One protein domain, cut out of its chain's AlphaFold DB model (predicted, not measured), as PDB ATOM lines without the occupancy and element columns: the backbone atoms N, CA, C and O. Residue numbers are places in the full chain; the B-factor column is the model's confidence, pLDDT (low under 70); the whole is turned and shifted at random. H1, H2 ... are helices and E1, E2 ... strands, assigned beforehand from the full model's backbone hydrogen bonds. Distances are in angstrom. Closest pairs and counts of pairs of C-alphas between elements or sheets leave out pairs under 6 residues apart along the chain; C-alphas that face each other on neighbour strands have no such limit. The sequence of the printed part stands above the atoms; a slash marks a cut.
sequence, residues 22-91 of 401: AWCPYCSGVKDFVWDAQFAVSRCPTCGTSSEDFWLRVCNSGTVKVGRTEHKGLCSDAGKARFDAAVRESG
ATOM      1  N   ALA A  22      -6.847  35.008  37.441       97.19
ATOM      2  CA  ALA A  22      -6.748  36.074  36.444       97.19
ATOM      3  C   ALA A  22      -7.969  36.088  35.514       97.19
ATOM      4  O   ALA A  22      -8.633  35.069  35.317       97.19
ATOM      5  N   TRP A  23      -8.260  37.238  34.906       97.50
ATOM      6  CA  TRP A  23      -9.292  37.362  33.878       97.50
ATOM      7  C   TRP A  23      -8.848  36.678  32.584       97.50
ATOM      8  O   TRP A  23      -7.843  37.060  31.987       97.50
ATOM      9  N   CYS A  24      -9.607  35.702  32.103       97.44
ATOM     10  CA  CYS A  24      -9.378  35.086  30.803       97.44
ATOM     11  C   CYS A  24     -10.247  35.771  29.733       97.44
ATOM     12  O   CYS A  24     -11.473  35.650  29.799       97.44
ATOM     13  N   PRO A  25      -9.665  36.431  28.710       96.12
ATOM     14  CA  PRO A  25     -10.445  37.145  27.698       96.12
ATOM     15  C   PRO A  25     -11.214  36.220  26.749       96.12
ATOM     16  O   PRO A  25     -12.176  36.654  26.126       96.12
ATOM     17  N   TYR A  26     -10.807  34.954  26.654       95.19
ATOM     18  CA  TYR A  26     -11.459  33.946  25.815       95.19
ATOM     19  C   TYR A  26     -12.645  33.296  26.541       95.19
ATOM     20  O   TYR A  26     -13.680  33.036  25.943       95.19
ATOM     21  N   CYS A  27     -12.537  33.105  27.860       96.00
ATOM     22  CA  CYS A  27     -13.637  32.592  28.686       96.00
ATOM     23  C   CYS A  27     -14.542  33.693  29.252       96.00
ATOM     24  O   CYS A  27     -15.542  33.378  29.888       96.00
ATOM     25  N   SER A  28     -14.180  34.966  29.056       95.25
ATOM     26  CA  SER A  28     -14.925  36.139  29.531       95.25
ATOM     27  C   SER A  28     -15.195  36.132  31.040       95.25
ATOM     28  O   SER A  28     -16.304  36.425  31.480       95.25
ATOM     29  N   GLY A  29     -14.196  35.762  31.842       96.56
ATOM     30  CA  GLY A  29     -14.362  35.656  33.290       96.56
ATOM     31  C   GLY A  29     -13.053  35.444  34.040       96.56
ATOM     32  O   GLY A  29     -12.031  35.098  33.443       96.56
ATOM     33  N   VAL A  30     -13.097  35.625  35.360       97.25
ATOM     34  CA  VAL A  30     -11.987  35.288  36.262       97.25
ATOM     35  C   VAL A  30     -11.868  33.769  36.358       97.25
ATOM     36  O   VAL A  30     -12.869  33.063  36.480       97.25
ATOM     37  N   LYS A  31     -10.642  33.261  36.242       97.50
ATOM     38  CA  LYS A  31     -10.333  31.833  36.279       97.50
ATOM     39  C   LYS A  31      -9.153  31.581  37.200       97.50
ATOM     40  O   LYS A  31      -8.207  32.367  37.211       97.50
ATOM     41  N   ASP A  32      -9.189  30.443  37.875       97.62
ATOM     42  CA  ASP A  32      -8.052  29.907  38.611       97.62
ATOM     43  C   ASP A  32      -7.155  29.167  37.626       97.62
ATOM     44  O   ASP A  32      -7.537  28.144  37.053       97.62
ATOM     45  N   PHE A  33      -5.975  29.722  37.361       97.75
ATOM     46  CA  PHE A  33      -5.066  29.128  36.391       97.75
ATOM     47  C   PHE A  33      -4.437  27.855  36.968       97.75
ATOM     48  O   PHE A  33      -4.266  27.708  38.185       97.75
ATOM     49  N   VAL A  34      -4.090  26.938  36.066       97.94
ATOM     50  CA  VAL A  34      -3.420  25.668  36.368       97.94
ATOM     51  C   VAL A  34      -1.999  25.680  35.816       97.94
ATOM     52  O   VAL A  34      -1.736  26.307  34.788       97.94
ATOM     53  N   TRP A  35      -1.071  25.000  36.484       98.00
ATOM     54  CA  TRP A  35       0.322  24.928  36.052       98.00
ATOM     55  C   TRP A  35       0.519  23.825  35.009       98.00
ATOM     56  O   TRP A  35       0.338  22.643  35.300       98.00
ATOM     57  N   ASP A  36       0.934  24.192  33.796       97.25
ATOM     58  CA  ASP A  36       1.314  23.238  32.758       97.25
ATOM     59  C   ASP A  36       2.823  22.967  32.830       97.25
ATOM     60  O   ASP A  36       3.651  23.724  32.316       97.25
ATOM     61  N   ALA A  37       3.186  21.863  33.489       95.94
ATOM     62  CA  ALA A  37       4.580  21.474  33.691       95.94
ATOM     63  C   ALA A  37       5.334  21.176  32.383       95.94
ATOM     64  O   ALA A  37       6.557  21.293  32.361       95.94
ATOM     65  N   GLN A  38       4.636  20.813  31.299       94.88
ATOM     66  CA  GLN A  38       5.270  20.494  30.019       94.88
ATOM     67  C   GLN A  38       5.853  21.744  29.353       94.88
ATOM     68  O   GLN A  38       6.932  21.687  28.767       94.88
ATOM     69  N   PHE A  39       5.142  22.867  29.458       95.25
ATOM     70  CA  PHE A  39       5.544  24.139  28.856       95.25
ATOM     71  C   PHE A  39       6.085  25.144  29.879       95.25
ATOM     72  O   PHE A  39       6.536  26.215  29.489       95.25
ATOM     73  N   ALA A  40       6.065  24.796  31.171       96.56
ATOM     74  CA  ALA A  40       6.458  25.659  32.281       96.56
ATOM     75  C   ALA A  40       5.723  27.014  32.276       96.56
ATOM     76  O   ALA A  40       6.326  28.065  32.501       96.56
ATOM     77  N   VAL A  41       4.412  26.980  32.017       97.31
ATOM     78  CA  VAL A  41       3.541  28.164  31.982       97.31
ATOM     79  C   VAL A  41       2.208  27.881  32.666       97.31
ATOM     80  O   VAL A  41       1.719  26.751  32.664       97.31
ATOM     81  N   SER A  42       1.584  28.917  33.216       97.81
ATOM     82  CA  SER A  42       0.213  28.824  33.727       97.81
ATOM     83  C   SER A  42      -0.784  28.872  32.572       97.81
ATOM     84  O   SER A  42      -0.583  29.626  31.621       97.81
ATOM     85  N   ARG A  43      -1.875  28.103  32.628       97.94
ATOM     86  CA  ARG A  43      -2.904  28.064  31.576       97.94
ATOM     87  C   ARG A  43      -4.305  28.169  32.156       97.94
ATOM     88  O   ARG A  43      -4.563  27.733  33.276       97.94
ATOM     89  N   CYS A  44      -5.216  28.748  31.381       97.50
ATOM     90  CA  CYS A  44      -6.632  28.716  31.710       97.50
ATOM     91  C   CYS A  44      -7.134  27.266  31.581       97.50
ATOM     92  O   CYS A  44      -6.958  26.680  30.511       97.50
ATOM     93  N   PRO A  45      -7.781  26.685  32.606       96.50
ATOM     94  CA  PRO A  45      -8.244  25.297  32.552       96.50
ATOM     95  C   PRO A  45      -9.375  25.072  31.538       96.50
ATOM     96  O   PRO A  45      -9.602  23.944  31.124       96.50
ATOM     97  N   THR A  46     -10.088  26.129  31.135       95.12
ATOM     98  CA  THR A  46     -11.231  26.025  30.217       95.12
ATOM     99  C   THR A  46     -10.806  26.124  28.749       95.12
ATOM    100  O   THR A  46     -11.134  25.242  27.968       95.12
ATOM    101  N   CYS A  47     -10.071  27.173  28.357       95.12
ATOM    102  CA  CYS A  47      -9.691  27.397  26.951       95.12
ATOM    103  C   CYS A  47      -8.223  27.065  26.631       95.12
ATOM    104  O   CYS A  47      -7.809  27.152  25.478       95.12
ATOM    105  N   GLY A  48      -7.397  26.739  27.630       95.75
ATOM    106  CA  GLY A  48      -5.988  26.384  27.428       95.75
ATOM    107  C   GLY A  48      -5.054  27.547  27.067       95.75
ATOM    108  O   GLY A  48      -3.862  27.318  26.835       95.75
ATOM    109  N   THR A  49      -5.541  28.790  27.031       96.25
ATOM    110  CA  THR A  49      -4.712  29.987  26.815       96.25
ATOM    111  C   THR A  49      -3.653  30.108  27.910       96.25
ATOM    112  O   THR A  49      -3.971  29.963  29.092       96.25
ATOM    113  N   SER A  50      -2.401  30.380  27.530       97.38
ATOM    114  CA  SER A  50      -1.288  30.516  28.476       97.38
ATOM    115  C   SER A  50      -1.196  31.904  29.112       97.38
ATOM    116  O   SER A  50      -1.685  32.891  28.563       97.38
ATOM    117  N   SER A  51      -0.461  31.994  30.225       96.56
ATOM    118  CA  SER A  51      -0.023  33.251  30.844       96.56
ATOM    119  C   SER A  51       0.912  34.088  29.961       96.56
ATOM    120  O   SER A  51       1.252  35.227  30.291       96.56
ATOM    121  N   GLU A  52       1.330  33.549  28.814       96.81
ATOM    122  CA  GLU A  52       2.160  34.237  27.825       96.81
ATOM    123  C   GLU A  52       1.355  34.903  26.715       96.81
ATOM    124  O   GLU A  52       1.907  35.731  25.994       96.81
ATOM    125  N   ASP A  53       0.066  34.584  26.603       96.75
ATOM    126  CA  ASP A  53      -0.818  35.182  25.615       96.75
ATOM    127  C   ASP A  53      -0.906  36.704  25.786       96.75
ATOM    128  O   ASP A  53      -1.081  37.233  26.892       96.75
ATOM    129  N   PHE A  54      -0.796  37.415  24.663       94.94
ATOM    130  CA  PHE A  54      -0.786  38.873  24.633       94.94
ATOM    131  C   PHE A  54      -2.056  39.468  25.256       94.94
ATOM    132  O   PHE A  54      -1.967  40.348  26.113       94.94
ATOM    133  N   TRP A  55      -3.236  38.970  24.874       94.44
ATOM    134  CA  TRP A  55      -4.507  39.507  25.355       94.44
ATOM    135  C   TRP A  55      -4.748  39.186  26.819       94.44
ATOM    136  O   TRP A  55      -5.291  40.029  27.537       94.44
ATOM    137  N   LEU A  56      -4.297  38.019  27.286       95.50
ATOM    138  CA  LEU A  56      -4.318  37.718  28.708       95.50
ATOM    139  C   LEU A  56      -3.483  38.737  29.494       95.50
ATOM    140  O   LEU A  56      -3.977  39.301  30.470       95.50
ATOM    141  N   ARG A  57      -2.252  39.036  29.061       95.19
ATOM    142  CA  ARG A  57      -1.405  40.024  29.750       95.19
ATOM    143  C   ARG A  57      -2.032  41.416  29.751       95.19
ATOM    144  O   ARG A  57      -2.068  42.062  30.793       95.19
ATOM    145  N   VAL A  58      -2.566  41.852  28.609       92.56
ATOM    146  CA  VAL A  58      -3.201  43.170  28.450       92.56
ATOM    147  C   VAL A  58      -4.425  43.321  29.355       92.56
ATOM    148  O   VAL A  58      -4.542  44.329  30.057       92.56
ATOM    149  N   CYS A  59      -5.309  42.320  29.392       94.38
ATOM    150  CA  CYS A  59      -6.512  42.363  30.229       94.38
ATOM    151  C   CYS A  59      -6.181  42.328  31.727       94.38
ATOM    152  O   CYS A  59      -6.922  42.899  32.520       94.38
ATOM    153  N   ASN A  60      -5.054  41.716  32.103       95.38
ATOM    154  CA  ASN A  60      -4.570  41.600  33.482       95.38
ATOM    155  C   ASN A  60      -3.412  42.567  33.780       95.38
ATOM    156  O   ASN A  60      -2.485  42.249  34.529       95.38
ATOM    157  N   SER A  61      -3.424  43.737  33.141       91.69
ATOM    158  CA  SER A  61      -2.386  44.763  33.285       91.69
ATOM    159  C   SER A  61      -2.623  45.719  34.460       91.69
ATOM    160  O   SER A  61      -1.880  46.696  34.595       91.69
ATOM    161  N   GLY A  62      -3.645  45.461  35.288       86.88
ATOM    162  CA  GLY A  62      -3.931  46.232  36.496       86.88
ATOM    163  C   GLY A  62      -2.731  46.278  37.444       86.88
ATOM    164  O   GLY A  62      -1.910  45.356  37.487       86.88
ATOM    165  N   THR A  63      -2.583  47.383  38.171       83.56
ATOM    166  CA  THR A  63      -1.522  47.540  39.166       83.56
ATOM    167  C   THR A  63      -1.754  46.581  40.330       83.56
ATOM    168  O   THR A  63      -2.832  46.538  40.920       83.56
ATOM    169  N   VAL A  64      -0.722  45.814  40.677       75.75
ATOM    170  CA  VAL A  64      -0.731  44.913  41.831       75.75
ATOM    171  C   VAL A  64       0.333  45.367  42.818       75.75
ATOM    172  O   VAL A  64       1.512  45.476  42.473       75.75
ATOM    173  N   LYS A  65      -0.080  45.625  44.061       72.56
ATOM    174  CA  LYS A  65       0.826  45.914  45.177       72.56
ATOM    175  C   LYS A  65       1.373  44.608  45.738       72.56
ATOM    176  O   LYS A  65       0.608  43.741  46.152       72.56
ATOM    177  N   VAL A  66       2.694  44.475  45.785       69.38
ATOM    178  CA  VAL A  66       3.368  43.356  46.455       69.38
ATOM    179  C   VAL A  66       4.314  43.930  47.500       69.38
ATOM    180  O   VAL A  66       5.397  44.418  47.188       69.38
ATOM    181  N   GLY A  67       3.887  43.908  48.762       81.94
ATOM    182  CA  GLY A  67       4.588  44.624  49.827       81.94
ATOM    183  C   GLY A  67       4.515  46.136  49.601       81.94
ATOM    184  O   GLY A  67       3.422  46.695  49.539       81.94
ATOM    185  N   ARG A  68       5.674  46.794  49.473       79.62
ATOM    186  CA  ARG A  68       5.778  48.246  49.220       79.62
ATOM    187  C   ARG A  68       5.934  48.612  47.739       79.62
ATOM    188  O   ARG A  68       5.957  49.794  47.423       79.62
ATOM    189  N   THR A  69       6.070  47.634  46.843       76.88
ATOM    190  CA  THR A  69       6.307  47.872  45.412       76.88
ATOM    191  C   THR A  69       5.058  47.609  44.576       76.88
ATOM    192  O   THR A  69       4.353  46.614  44.757       76.88
ATOM    193  N   GLU A  70       4.782  48.515  43.639       81.06
ATOM    194  CA  GLU A  70       3.709  48.386  42.653       81.06
ATOM    195  C   GLU A  70       4.241  47.746  41.368       81.06
ATOM    196  O   GLU A  70       5.270  48.148  40.825       81.06
ATOM    197  N   HIS A  71       3.532  46.736  40.869       76.62
ATOM    198  CA  HIS A  71       3.870  46.022  39.642       76.62
ATOM    199  C   HIS A  71       2.728  46.132  38.628       76.62
ATOM    200  O   HIS A  71       1.555  46.099  38.996       76.62
ATOM    201  N   LYS A  72       3.059  46.214  37.332       79.00
ATOM    202  CA  LYS A  72       2.079  46.187  36.230       79.00
ATOM    203  C   LYS A  72       1.606  44.749  35.971       79.00
ATOM    204  O   LYS A  72       2.062  44.142  35.001       79.00
ATOM    205  N   GLY A  73       0.759  44.209  36.854       86.00
ATOM    206  CA  GLY A  73       0.062  42.919  36.723       86.00
ATOM    207  C   GLY A  73       0.840  41.830  35.974       86.00
ATOM    208  O   GLY A  73       2.016  41.593  36.254       86.00
ATOM    209  N   LEU A  74       0.205  41.204  34.977       92.00
ATOM    210  CA  LEU A  74       0.839  40.220  34.081       92.00
ATOM    211  C   LEU A  74       1.647  40.842  32.927       92.00
ATOM    212  O   LEU A  74       2.332  40.124  32.200       92.00
ATOM    213  N   CYS A  75       1.591  42.162  32.737       91.31
ATOM    214  CA  CYS A  75       2.362  42.849  31.695       91.31
ATOM    215  C   CYS A  75       3.855  42.969  32.019       91.31
ATOM    216  O   CYS A  75       4.659  43.135  31.107       91.31
ATOM    217  N   SER A  76       4.228  42.907  33.297       91.75
ATOM    218  CA  SER A  76       5.630  42.880  33.717       91.75
ATOM    219  C   SER A  76       6.133  41.447  33.879       91.75
ATOM    220  O   SER A  76       5.435  40.612  34.455       91.75
ATOM    221  N   ASP A  77       7.370  41.172  33.461       90.62
ATOM    222  CA  ASP A  77       7.974  39.841  33.629       90.62
ATOM    223  C   ASP A  77       8.053  39.430  35.106       90.62
ATOM    224  O   ASP A  77       7.829  38.271  35.444       90.62
ATOM    225  N   ALA A  78       8.293  40.391  36.004       89.75
ATOM    226  CA  ALA A  78       8.295  40.154  37.446       89.75
ATOM    227  C   ALA A  78       6.905  39.770  37.982       89.75
ATOM    228  O   ALA A  78       6.787  38.839  38.778       89.75
ATOM    229  N   GLY A  79       5.848  40.469  37.551       90.88
ATOM    230  CA  GLY A  79       4.477  40.156  37.951       90.88
ATOM    231  C   GLY A  79       4.001  38.820  37.382       90.88
ATOM    232  O   GLY A  79       3.447  38.009  38.124       90.88
ATOM    233  N   LYS A  80       4.334  38.522  36.120       94.88
ATOM    234  CA  LYS A  80       4.108  37.204  35.512       94.88
ATOM    235  C   LYS A  80       4.844  36.095  36.259       94.88
ATOM    236  O   LYS A  80       4.231  35.092  36.595       94.88
ATOM    237  N   ALA A  81       6.137  36.256  36.538       94.44
ATOM    238  CA  ALA A  81       6.919  35.229  37.224       94.44
ATOM    239  C   ALA A  81       6.347  34.902  38.613       94.44
ATOM    240  O   ALA A  81       6.348  33.742  39.018       94.44
ATOM    241  N   ARG A  82       5.821  35.911  39.323       93.56
ATOM    242  CA  ARG A  82       5.118  35.724  40.601       93.56
ATOM    243  C   ARG A  82       3.777  35.025  40.433       93.56
ATOM    244  O   ARG A  82       3.498  34.105  41.188       93.56
ATOM    245  N   PHE A  83       2.990  35.420  39.437       95.81
ATOM    246  CA  PHE A  83       1.744  34.732  39.106       95.81
ATOM    247  C   PHE A  83       1.989  33.248  38.802       95.81
ATOM    248  O   PHE A  83       1.356  32.380  39.392       95.81
ATOM    249  N   ASP A  84       2.966  32.952  37.945       96.69
ATOM    250  CA  ASP A  84       3.348  31.587  37.588       96.69
ATOM    251  C   ASP A  84       3.908  30.802  38.787       96.69
ATOM    252  O   ASP A  84       3.721  29.590  38.871       96.69
ATOM    253  N   ALA A  85       4.600  31.461  39.722       96.19
ATOM    254  CA  ALA A  85       5.027  30.838  40.973       96.19
ATOM    255  C   ALA A  85       3.827  30.480  41.860       96.19
ATOM    256  O   ALA A  85       3.729  29.335  42.283       96.19
ATOM    257  N   ALA A  86       2.880  31.399  42.050       96.00
ATOM    258  CA  ALA A  86       1.684  31.160  42.854       96.00
ATOM    259  C   ALA A  86       0.785  30.061  42.271       96.00
ATOM    260  O   ALA A  86       0.336  29.171  42.989       96.00
ATOM    261  N   VAL A  87       0.578  30.056  40.950       97.38
ATOM    262  CA  VAL A  87      -0.155  28.978  40.269       97.38
ATOM    263  C   VAL A  87       0.557  27.635  40.456       97.38
ATOM    264  O   VAL A  87      -0.094  26.631  40.733       97.38
ATOM    265  N   ARG A  88       1.888  27.601  40.365       97.19
ATOM    266  CA  ARG A  88       2.676  26.381  40.596       97.19
ATOM    267  C   ARG A  88       2.596  25.898  42.045       97.19
ATOM    268  O   ARG A  88       2.416  24.706  42.272       97.19
ATOM    269  N   GLU A  89       2.711  26.807  43.008       96.75
ATOM    270  CA  GLU A  89       2.632  26.527  44.449       96.75
ATOM    271  C   GLU A  89       1.227  26.088  44.881       96.75
ATOM    272  O   GLU A  89       1.097  25.320  45.828       96.75
ATOM    273  N   SER A  90       0.183  26.484  44.142       96.50
ATOM    274  CA  SER A  90      -1.193  26.035  44.393       96.50
ATOM    275  C   SER A  90      -1.414  24.530  44.175       96.50
ATOM    276  O   SER A  90      -2.457  24.006  44.558       96.50
ATOM    277  N   GLY A  91      -0.486  23.832  43.507       96.38
ATOM    278  CA  GLY A  91      -0.614  22.407  43.179       96.38
ATOM    279  C   GLY A  91      -1.676  22.085  42.119       96.38
ATOM    280  O   GLY A  91      -1.853  20.919  41.767       96.38
TER     281      GLY A  91
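What this domain is: This is residues 22 to 91 of the 401 residues of an uncharacterized protein of Thermoanaerobacterales bacterium 50_218 (UniProt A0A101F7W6). What is the main picture? The longer helix H2 runs from one small two-stranded hairpin, E5 E6, at one end of the long axis, to a second, E3 E4, on which its residues 80 to 89 pack. The third hairpin, E1 E2, has the short helix H1 packed on its strand E1. What is the make-up? The printed part has 70 residues with two named helices and six named strands, in the order E1 E2 E3 E4 H1 E5 E6 H2; its three sheets, E1 - E2, E3 - E4 and E5 - E6, are antiparallel, and the class is mixed, helices and strands. How large is the outline? It is compact, with a radius of gyration of the C-alphas of 11.4 A and spans of 33 by 24 by 16 A.

How they stand to each other: How is the hairpin E5 E6 joined, and what lies by it? E5, residues 63 to 66, and E6, residues 69 to 72, are antiparallel at 145 degrees, with N 64 and O 71 within hydrogen-bond range at 2.8 A. The closest C-alphas of E6 and H2, residues 77 to 89, are those of His 71 and Gly 79, 6.1 A apart; E5 and H2 are near each other. What lies by the rest of H2? E3, residues 34 to 36, and E4, residues 41 to 43, form an antiparallel hairpin at 134 degrees, with N 43 and O 34 at 2.8 A. The closest C-alphas to H2 are Trp 35 to Arg 88, 5.3 A, for E3 and Ser 42 to Asp 84, 5.7 A, for E4. Where are the other parts? E1, residues 22 to 24, and E2, residues 29 to 32, form an antiparallel hairpin at 126 degrees, with N 24 and O 29 at 2.8 A, and E2 runs on into E3 at 65 degrees. The closest C-alphas of E1 and H1, residues 54 to 59, are those of Cys 24 and Leu 56, 6.1 A apart; H1 and H2 are only just apart, at 8.5 A. How are the helix backbones? In H1 and H2 every O i to N i+4 pair is within hydrogen-bond range.

Where its parts are: How long are the elements from first to last C-alpha? H2 spans 18.0 A, H1 8.7 A, E5 9.7 A, E6 10.2 A and E2 10.1 A, while E1, E3 and E4 span 6.3, 6.4 and 6.5 A. Where are the anchor points? E1 begins at C-alpha 22 (-6.748, 36.074, 36.444), E5 at C-alpha 63 (-1.522, 47.540, 39.166), and H2 ends at C-alpha 89 (2.632, 26.527, 44.449).

The domain as a whole: How far does it reach? The two C-alphas farthest apart are those of Cys 47 and Arg 68, 34.2 A. Is it cut, and are any links long? The printed part has no cut and no long link; the link from E4 to H1, 10 residues, is short, and the others are tight. Where is confidence low? The mean pLDDT of the printed part is 92.8, and residue 66 is under 70.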